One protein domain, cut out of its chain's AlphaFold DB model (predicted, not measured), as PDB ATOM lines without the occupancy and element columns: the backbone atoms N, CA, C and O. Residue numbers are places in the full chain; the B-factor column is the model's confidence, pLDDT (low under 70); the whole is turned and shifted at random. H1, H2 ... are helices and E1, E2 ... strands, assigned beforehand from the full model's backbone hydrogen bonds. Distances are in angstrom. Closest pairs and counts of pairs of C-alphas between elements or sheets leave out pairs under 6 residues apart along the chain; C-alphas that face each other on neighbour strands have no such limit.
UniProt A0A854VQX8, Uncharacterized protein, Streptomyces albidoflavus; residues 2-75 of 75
ATOM      1  N   GLU A   2     126.541 107.482  94.269       41.12
ATOM      2  CA  GLU A   2     126.966 107.032  95.606       41.12
ATOM      3  C   GLU A   2     128.456 107.253  95.910       41.12
ATOM      4  O   GLU A   2     129.309 106.400  95.688       41.12
ATOM      5  N   ALA A   3     128.772 108.439  96.445       49.62
ATOM      6  CA  ALA A   3     129.947 108.572  97.296       49.62
ATOM      7  C   ALA A   3     129.693 107.687  98.524       49.62
ATOM      8  O   ALA A   3     128.717 107.905  99.242       49.62
ATOM      9  N   GLY A   4     130.501 106.637  98.693       52.78
ATOM     10  CA  GLY A   4     130.395 105.731  99.833       52.78
ATOM     11  C   GLY A   4     130.428 106.517 101.140       52.78
ATOM     12  O   GLY A   4     131.186 107.479 101.263       52.78
ATOM     13  N   GLU A   5     129.574 106.138 102.091       60.97
ATOM     14  CA  GLU A   5     129.518 106.808 103.387       60.97
ATOM     15  C   GLU A   5     130.921 106.787 104.018       60.97
ATOM     16  O   GLU A   5     131.520 105.709 104.101       60.97
ATOM     17  N   PRO A   6     131.491 107.950 104.398       62.88
ATOM     18  CA  PRO A   6     132.846 108.001 104.926       62.88
ATOM     19  C   PRO A   6     132.960 107.053 106.117       62.88
ATOM     20  O   PRO A   6     132.081 107.039 106.984       62.88
ATOM     21  N   GLU A   7     134.035 106.260 106.142       65.44
ATOM     22  CA  GLU A   7     134.301 105.298 107.208       65.44
ATOM     23  C   GLU A   7     134.211 106.021 108.556       65.44
ATOM     24  O   GLU A   7     135.008 106.908 108.880       65.44
ATOM     25  N   ARG A   8     133.165 105.703 109.325       66.81
ATOM     26  CA  ARG A   8     132.966 106.332 110.625       66.81
ATOM     27  C   ARG A   8     133.946 105.703 111.606       66.81
ATOM     28  O   ARG A   8     134.040 104.476 111.659       66.81
ATOM     29  N   PRO A   9     134.631 106.510 112.433       79.19
ATOM     30  CA  PRO A   9     135.434 105.945 113.499       79.19
ATOM     31  C   PRO A   9     134.522 105.127 114.419       79.19
ATOM     32  O   PRO A   9     133.386 105.526 114.683       79.19
ATOM     33  N   ALA A  10     135.036 104.011 114.941       84.19
ATOM     34  CA  ALA A  10     134.291 103.145 115.859       84.19
ATOM     35  C   ALA A  10     133.726 103.910 117.074       84.19
ATOM     36  O   ALA A  10     132.705 103.523 117.635       84.19
ATOM     37  N   GLN A  11     134.384 105.007 117.465       88.00
ATOM     38  CA  GLN A  11     133.915 105.960 118.466       88.00
ATOM     39  C   GLN A  11     134.552 107.341 118.254       88.00
ATOM     40  O   GLN A  11     135.623 107.464 117.659       88.00
ATOM     41  N   ARG A  12     133.916 108.386 118.791       91.88
ATOM     42  CA  ARG A  12     134.413 109.771 118.798       91.88
ATOM     43  C   ARG A  12     134.227 110.364 120.196       91.88
ATOM     44  O   ARG A  12     133.219 110.087 120.839       91.88
ATOM     45  N   LEU A  13     135.166 111.196 120.650       94.38
ATOM     46  CA  LEU A  13     134.985 111.987 121.870       94.38
ATOM     47  C   LEU A  13     133.913 113.060 121.633       94.38
ATOM     48  O   LEU A  13     134.089 113.921 120.772       94.38
ATOM     49  N   ALA A  14     132.812 112.991 122.382       95.06
ATOM     50  CA  ALA A  14     131.699 113.936 122.270       95.06
ATOM     51  C   ALA A  14     131.836 115.146 123.214       95.06
ATOM     52  O   ALA A  14     131.382 116.233 122.875       95.06
ATOM     53  N   GLY A  15     132.503 114.974 124.358       95.44
ATOM     54  CA  GLY A  15     132.752 116.013 125.357       95.44
ATOM     55  C   GLY A  15     133.651 115.490 126.479       95.44
ATOM     56  O   GLY A  15     133.884 114.283 126.575       95.44
ATOM     57  N   PHE A  16     134.180 116.389 127.309       95.81
ATOM     58  CA  PHE A  16     134.944 116.042 128.509       95.81
ATOM     59  C   PHE A  16     134.828 117.149 129.560       95.81
ATOM     60  O   PHE A  16     134.589 118.307 129.225       95.81
ATOM     61  N   ALA A  17     135.032 116.786 130.823       95.44
ATOM     62  CA  ALA A  17     135.139 117.717 131.937       95.44
ATOM     63  C   ALA A  17     136.296 117.289 132.846       95.44
ATOM     64  O   ALA A  17     136.635 116.104 132.919       95.44
ATOM     65  N   LEU A  18     136.904 118.258 133.526       95.19
ATOM     66  CA  LEU A  18     137.870 117.991 134.585       95.19
ATOM     67  C   LEU A  18     137.123 117.728 135.892       95.19
ATOM     68  O   LEU A  18     136.175 118.438 136.216       95.19
ATOM     69  N   ALA A  19     137.565 116.711 136.626       94.06
ATOM     70  CA  ALA A  19     137.071 116.390 137.955       94.06
ATOM     71  C   ALA A  19     138.223 116.525 138.950       94.06
ATOM     72  O   ALA A  19     139.262 115.882 138.787       94.06
ATOM     73  N   GLU A  20     138.029 117.342 139.980       96.00
ATOM     74  CA  GLU A  20     138.964 117.497 141.090       96.00
ATOM     75  C   GLU A  20     138.289 117.003 142.370       96.00
ATOM     76  O   GLU A  20     137.158 117.385 142.669       96.00
ATOM     77  N   ALA A  21     138.966 116.116 143.097       96.69
ATOM     78  CA  ALA A  21     138.501 115.560 144.364       96.69
ATOM     79  C   ALA A  21     139.704 115.300 145.275       96.69
ATOM     80  O   ALA A  21     140.756 114.837 144.816       96.69
ATOM     81  N   GLY A  22     139.559 115.596 146.565       97.88
ATOM     82  CA  GLY A  22     140.551 115.263 147.577       97.88
ATOM     83  C   GLY A  22     140.629 113.756 147.878       97.88
ATOM     84  O   GLY A  22     139.837 112.953 147.375       97.88
ATOM     85  N   PRO A  23     141.576 113.326 148.734       97.62
ATOM     86  CA  PRO A  23     141.672 111.930 149.150       97.62
ATOM     87  C   PRO A  23     140.376 111.434 149.815       97.62
ATOM     88  O   PRO A  23     139.966 111.952 150.850       97.62
ATOM     89  N   GLY A  24     139.753 110.407 149.231       97.81
ATOM     90  CA  GLY A  24     138.503 109.813 149.728       97.81
ATOM     91  C   GLY A  24     137.229 110.585 149.368       97.81
ATOM     92  O   GLY A  24     136.138 110.134 149.708       97.81
ATOM     93  N   GLU A  25     137.350 111.715 148.674       98.06
ATOM     94  CA  GLU A  25     136.212 112.513 148.233       98.06
ATOM     95  C   GLU A  25     135.630 111.981 146.917       98.06
ATOM     96  O   GLU A  25     136.318 111.374 146.094       98.06
ATOM     97  N   SER A  26     134.334 112.218 146.719       95.94
ATOM     98  CA  SER A  26     133.657 112.054 145.435       95.94
ATOM     99  C   SER A  26     133.140 113.405 144.969       95.94
ATOM    100  O   SER A  26     132.631 114.179 145.772       95.94
ATOM    101  N   THR A  27     133.253 113.661 143.669       96.25
ATOM    102  CA  THR A  27     132.732 114.871 143.034       96.25
ATOM    103  C   THR A  27     131.836 114.494 141.865       96.25
ATOM    104  O   THR A  27     132.060 113.478 141.199       96.25
ATOM    105  N   GLU A  28     130.821 115.312 141.617       96.06
ATOM    106  CA  GLU A  28     129.962 115.201 140.446       96.06
ATOM    107  C   GLU A  28     130.425 116.203 139.391       96.06
ATOM    108  O   GLU A  28     130.665 117.373 139.685       96.06
ATOM    109  N   VAL A  29     130.535 115.746 138.144       94.81
ATOM    110  CA  VAL A  29     130.853 116.609 137.003       94.81
ATOM    111  C   VAL A  29     129.796 116.459 135.924       94.81
ATOM    112  O   VAL A  29     129.368 115.351 135.601       94.81
ATOM    113  N   ALA A  30     129.404 117.586 135.339       95.56
ATOM    114  CA  ALA A  30     128.561 117.615 134.157       95.56
ATOM    115  C   ALA A  30     129.447 117.654 132.908       95.56
ATOM    116  O   ALA A  30     130.317 118.514 132.779       95.56
ATOM    117  N   VAL A  31     129.220 116.722 131.983       95.19
ATOM    118  CA  VAL A  31     129.834 116.748 130.652       95.19
ATOM    119  C   VAL A  31     128.772 117.194 129.663       95.19
ATOM    120  O   VAL A  31     127.833 116.451 129.380       95.19
ATOM    121  N   GLU A  32     128.918 118.406 129.139       94.50
ATOM    122  CA  GLU A  32     128.023 118.911 128.105       94.50
ATOM    123  C   GLU A  32     128.302 118.210 126.770       94.50
ATOM    124  O   GLU A  32     129.450 118.107 126.330       94.50
ATOM    125  N   LEU A  33     127.238 117.733 126.119       94.50
ATOM    126  CA  LEU A  33     127.298 117.217 124.757       94.50
ATOM    127  C   LEU A  33     126.836 118.331 123.806       94.50
ATOM    128  O   LEU A  33     125.638 118.600 123.727       94.50
ATOM    129  N   PRO A  34     127.751 119.021 123.100       93.94
ATOM    130  CA  PRO A  34     127.356 120.072 122.175       93.94
ATOM    131  C   PRO A  34     126.606 119.460 120.989       93.94
ATOM    132  O   PRO A  34     126.978 118.388 120.519       93.94
ATOM    133  N   GLY A  35     125.640 120.180 120.406       92.62
ATOM    134  CA  GLY A  35     124.887 119.699 119.232       92.62
ATOM    135  C   GLY A  35     125.777 119.265 118.055       92.62
ATOM    136  O   GLY A  35     125.431 118.381 117.278       92.62
ATOM    137  N   ARG A  36     126.995 119.813 117.969       92.62
ATOM    138  CA  ARG A  36     128.029 119.401 117.011       92.62
ATOM    139  C   ARG A  36     128.426 117.921 117.123       92.62
ATOM    140  O   ARG A  36     128.852 117.344 116.125       92.62
ATOM    141  N   ALA A  37     128.288 117.302 118.296       94.19
ATOM    142  CA  ALA A  37     128.524 115.873 118.498       94.19
ATOM    143  C   ALA A  37     127.572 115.004 117.657       94.19
ATOM    144  O   ALA A  37     127.959 113.914 117.228       94.19
ATOM    145  N   PHE A  38     126.383 115.528 117.351       93.94
ATOM    146  CA  PHE A  38     125.322 114.869 116.588       93.94
ATOM    147  C   PHE A  38     125.230 115.373 115.143       93.94
ATOM    148  O   PHE A  38     124.274 115.088 114.429       93.94
ATOM    149  N   GLN A  39     126.237 116.112 114.674       93.94
ATOM    150  CA  GLN A  39     126.283 116.627 113.310       93.94
ATOM    151  C   GLN A  39     127.353 115.928 112.471       93.94
ATOM    152  O   GLN A  39     128.417 115.526 112.956       93.94
ATOM    153  N   ILE A  40     127.086 115.834 111.171       91.44
ATOM    154  CA  ILE A  40     128.076 115.476 110.152       91.44
ATOM    155  C   ILE A  40     128.244 116.628 109.172       91.44
ATOM    156  O   ILE A  40     127.353 117.464 109.035       91.44
ATOM    157  N   TRP A  41     129.385 116.665 108.490       91.25
ATOM    158  CA  TRP A  41     129.502 117.495 107.301       91.25
ATOM    159  C   TRP A  41     128.715 116.831 106.173       91.25
ATOM    160  O   TRP A  41     128.980 115.680 105.828       91.25
ATOM    161  N   ASP A  42     127.730 117.541 105.647       92.50
ATOM    162  CA  ASP A  42     126.963 117.157 104.474       92.50
ATOM    163  C   ASP A  42     127.532 117.924 103.277       92.50
ATOM    164  O   ASP A  42     127.397 119.147 103.184       92.50
ATOM    165  N   GLU A  43     128.214 117.212 102.376       93.12
ATOM    166  CA  GLU A  43     128.815 117.820 101.186       93.12
ATOM    167  C   GLU A  43     127.768 118.407 100.236       93.12
ATOM    168  O   GLU A  43     128.035 119.428  99.604       93.12
ATOM    169  N   ALA A  44     126.573 117.811 100.156       93.75
ATOM    170  CA  ALA A  44     125.505 118.301  99.291       93.75
ATOM    171  C   ALA A  44     124.902 119.604  99.831       93.75
ATOM    172  O   ALA A  44     124.593 120.510  99.057       93.75
ATOM    173  N   ALA A  45     124.778 119.717 101.156       93.44
ATOM    174  CA  ALA A  45     124.344 120.947 101.818       93.44
ATOM    175  C   ALA A  45     125.480 121.975 102.001       93.44
ATOM    176  O   ALA A  45     125.210 123.127 102.341       93.44
ATOM    177  N   GLY A  46     126.741 121.575 101.807       95.88
ATOM    178  CA  GLY A  46     127.918 122.420 102.018       95.88
ATOM    179  C   GLY A  46     128.070 122.893 103.466       95.88
ATOM    180  O   GLY A  46     128.524 124.014 103.703       95.88
ATOM    181  N   GLY A  47     127.647 122.080 104.438       95.81
ATOM    182  CA  GLY A  47     127.484 122.527 105.817       95.81
ATOM    183  C   GLY A  47     127.353 121.407 106.842       95.81
ATOM    184  O   GLY A  47     127.326 120.222 106.520       95.81
ATOM    185  N   TRP A  48     127.257 121.798 108.113       94.88
ATOM    186  CA  TRP A  48     126.924 120.874 109.195       94.88
ATOM    187  C   TRP A  48     125.437 120.544 109.163       94.88
ATOM    188  O   TRP A  48     124.603 121.445 109.153       94.88
ATOM    189  N   SER A  49     125.123 119.255 109.190       95.12
ATOM    190  CA  SER A  49     123.759 118.738 109.195       95.12
ATOM    191  C   SER A  49     123.534 117.869 110.429       95.12
ATOM    192  O   SER A  49     124.376 117.027 110.760       95.12
ATOM    193  N   HIS A  50     122.420 118.101 111.129       94.56
ATOM    194  CA  HIS A  50     122.020 117.299 112.284       94.56
ATOM    195  C   HIS A  50     121.658 115.883 111.840       94.56
ATOM    196  O   HIS A  50     120.973 115.688 110.836       94.56
ATOM    197  N   ARG A  51     122.127 114.886 112.585       92.88
ATOM    198  CA  ARG A  51     121.800 113.485 112.349       92.88
ATOM    199  C   ARG A  51     120.924 113.013 113.506       92.88
ATOM    200  O   ARG A  51     121.463 112.636 114.537       92.88
ATOM    201  N   PRO A  52     119.594 113.013 113.346       94.06
ATOM    202  CA  PRO A  52     118.728 112.415 114.348       94.06
ATOM    203  C   PRO A  52     118.960 110.903 114.405       94.06
ATOM    204  O   PRO A  52     119.407 110.276 113.433       94.06
ATOM    205  N   GLY A  53     118.627 110.305 115.541       94.12
ATOM    206  CA  GLY A  53     118.664 108.866 115.730       94.12
ATOM    207  C   GLY A  53     119.135 108.440 117.111       94.12
ATOM    208  O   GLY A  53     119.295 109.232 118.036       94.12
ATOM    209  N   ARG A  54     119.358 107.132 117.235       95.19
ATOM    210  CA  ARG A  54     119.810 106.517 118.477       95.19
ATOM    211  C   ARG A  54     121.330 106.497 118.542       95.19
ATOM    212  O   ARG A  54     121.988 105.890 117.696       95.19
ATOM    213  N   TYR A  55     121.863 107.079 119.603       93.88
ATOM    214  CA  TYR A  55     123.274 107.096 119.939       93.88
ATOM    215  C   TYR A  55     123.549 106.211 121.153       93.88
ATOM    216  O   TYR A  55     122.732 106.093 122.067       93.88
ATOM    217  N   GLU A  56     124.730 105.600 121.175       95.38
ATOM    218  CA  GLU A  56     125.289 105.017 122.389       95.38
ATOM    219  C   GLU A  56     126.331 105.985 122.951       95.38
ATOM    220  O   GLU A  56     127.351 106.256 122.318       95.38
ATOM    221  N   VAL A  57     126.067 106.513 124.143       95.25
ATOM    222  CA  VAL A  57     126.989 107.388 124.864       95.25
ATOM    223  C   VAL A  57     127.742 106.545 125.882       95.25
ATOM    224  O   VAL A  57     127.139 105.863 126.710       95.25
ATOM    225  N   ARG A  58     129.073 106.602 125.827       96.31
ATOM    226  CA  ARG A  58     129.962 105.921 126.772       96.31
ATOM    227  C   ARG A  58     130.718 106.952 127.598       96.31
ATOM    228  O   ARG A  58     131.393 107.806 127.028       96.31
ATOM    229  N   ALA A  59     130.649 106.839 128.921       95.06
ATOM    230  CA  ALA A  59     131.481 107.624 129.829       95.06
ATOM    231  C   ALA A  59     132.657 106.778 130.333       95.06
ATOM    232  O   ALA A  59     132.511 105.626 130.762       95.06
ATOM    233  N   ALA A  60     133.849 107.361 130.232       94.69
ATOM    234  CA  ALA A  60     135.109 106.679 130.456       94.69
ATOM    235  C   ALA A  60     136.186 107.676 130.893       94.69
ATOM    236  O   ALA A  60     136.188 108.825 130.458       94.69
ATOM    237  N   ARG A  61     137.160 107.214 131.682       92.38
ATOM    238  CA  ARG A  61     138.397 107.976 131.957       92.38
ATOM    239  C   ARG A  61     139.434 107.866 130.831       92.38
ATOM    240  O   ARG A  61     140.416 108.595 130.807       92.38
ATOM    241  N   SER A  62     139.248 106.891 129.944       91.62
ATOM    242  CA  SER A  62     140.081 106.606 128.778       91.62
ATOM    243  C   SER A  62     139.228 105.889 127.737       91.62
ATOM    244  O   SER A  62     138.360 105.098 128.099       91.62
ATOM    245  N   ALA A  63     139.503 106.112 126.452       89.31
ATOM    246  CA  ALA A  63     138.765 105.507 125.342       89.31
ATOM    247  C   ALA A  63     138.686 103.966 125.402       89.31
ATOM    248  O   ALA A  63     137.762 103.392 124.832       89.31
ATOM    249  N   ALA A  64     139.633 103.318 126.093       91.31
ATOM    250  CA  ALA A  64     139.732 101.867 126.241       91.31
ATOM    251  C   ALA A  64     139.069 101.290 127.517       91.31
ATOM    252  O   ALA A  64     139.026 100.073 127.658       91.31
ATOM    253  N   ASP A  65     138.574 102.122 128.446       92.94
ATOM    254  CA  ASP A  65     137.986 101.694 129.739       92.94
ATOM    255  C   ASP A  65     136.622 102.382 129.990       92.94
ATOM    256  O   ASP A  65     136.509 103.226 130.890       92.94
ATOM    257  N   PRO A  66     135.590 102.105 129.161       93.19
ATOM    258  CA  PRO A  66     134.238 102.602 129.386       93.19
ATOM    259  C   PRO A  66     133.591 101.898 130.580       93.19
ATOM    260  O   PRO A  66     133.608 100.674 130.683       93.19
ATOM    261  N   ARG A  67     132.996 102.687 131.478       93.75
ATOM    262  CA  ARG A  67     132.386 102.180 132.722       93.75
ATOM    263  C   ARG A  67     130.892 102.432 132.819       93.75
ATOM    264  O   ARG A  67     130.222 101.787 133.617       93.75
ATOM    265  N   LEU A  68     130.384 103.356 132.011       95.25
ATOM    266  CA  LEU A  68     128.966 103.653 131.897       95.25
ATOM    267  C   LEU A  68     128.596 103.722 130.420       95.25
ATOM    268  O   LEU A  68     129.318 104.328 129.625       95.25
ATOM    269  N   THR A  69     127.453 103.133 130.093       96.12
ATOM    270  CA  THR A  69     126.867 103.149 128.755       96.12
ATOM    271  C   THR A  69     125.408 103.561 128.871       96.12
ATOM    272  O   THR A  69     124.672 103.016 129.693       96.12
ATOM    273  N   LEU A  70     124.994 104.507 128.036       95.69
ATOM    274  CA  LEU A  70     123.635 105.026 127.967       95.69
ATOM    275  C   LEU A  70     123.167 105.031 126.507       95.69
ATOM    276  O   LEU A  70     123.936 105.354 125.603       95.69
ATOM    277  N   ALA A  71     121.894 104.716 126.281       96.19
ATOM    278  CA  ALA A  71     121.236 105.010 125.015       96.19
ATOM    279  C   ALA A  71     120.656 106.431 125.049       96.19
ATOM    280  O   ALA A  71     119.899 106.758 125.962       96.19
ATOM    281  N   LEU A  72     120.991 107.240 124.048       94.62
ATOM    282  CA  LEU A  72     120.467 108.589 123.844       94.62
ATOM    283  C   LEU A  72     119.671 108.625 122.538       94.62
ATOM    284  O   LEU A  72     120.095 108.040 121.540       94.62
ATOM    285  N   GLN A  73     118.519 109.283 122.557       94.75
ATOM    286  CA  GLN A  73     117.713 109.549 121.372       94.75
ATOM    287  C   GLN A  73     117.866 111.030 121.028       94.75
ATOM    288  O   GLN A  73     117.551 111.868 121.864       94.75
ATOM    289  N   GLU A  74     118.340 111.316 119.818       93.69
ATOM    290  CA  GLU A  74     118.364 112.663 119.248       93.69
ATOM    291  C   GLU A  74     117.244 112.779 118.213       93.69
ATOM    292  O   GLU A  74     117.140 111.933 117.316       93.69
ATOM    293  N   ASP A  75     116.424 113.817 118.349       87.31
ATOM    294  CA  ASP A  75     115.265 114.087 117.491       87.31
ATOM    295  C   ASP A  75     115.564 115.113 116.383       87.31
ATOM    296  O   ASP A  75     116.455 115.978 116.559       87.31
TER     297      ASP A  75
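Overview. This is residues 2 to 75 of the 75 residues of an uncharacterized protein of Streptomyces albidoflavus (UniProt A0A854VQX8). Little of this model is regular structure: it is a loose rod whose length comes from a long loop, residues 2 to 34, with a small hairpin, E1 and E2, and a longer one, E3 and E4, turned 90 degrees from E2 to E3. Residues 2 to 10 stick out at one end; residues 21 to 26, where the loop folds back, stick out at the other. The 74 printed residues hold H1, E1, E2, E3 and E4 in that order, mostly strand, in two antiparallel two-stranded sheets, with under half the residues in named elements. The radius of gyration of the C-alphas is 15.8 A, the spans 55 by 21 by 19 A.

Arrangement. After the loop, find H1, residues 35 to 38, too short for any O i to N i+4 pair; its one O i to N i+3 pair is within range. E1, residues 39 to 42, and E2, residues 47 to 50, form an antiparallel hairpin at 137 degrees, with N 40 and O 49 within hydrogen-bond range at 3.0 A. E3, residues 53 to 60, and E4, residues 66 to 74, form another at 157 degrees, with N 55 and O 72 within range at 2.8 A. E1 and E3 are apart.

Along the chain. Find C-alpha 35 at (124.887, 119.699, 119.232), where H1 begins. E3 runs 22.2 A; E4 runs 21.4 A to C-alpha 74 at (118.364, 112.663, 119.248).

Size, cuts and confidence. The C-alphas farthest apart, Glu 2 and Pro 23, are 55.7 A apart. The printed part has no cut, and its four links are tight. Residues 2 to 8 are under 70 in pLDDT.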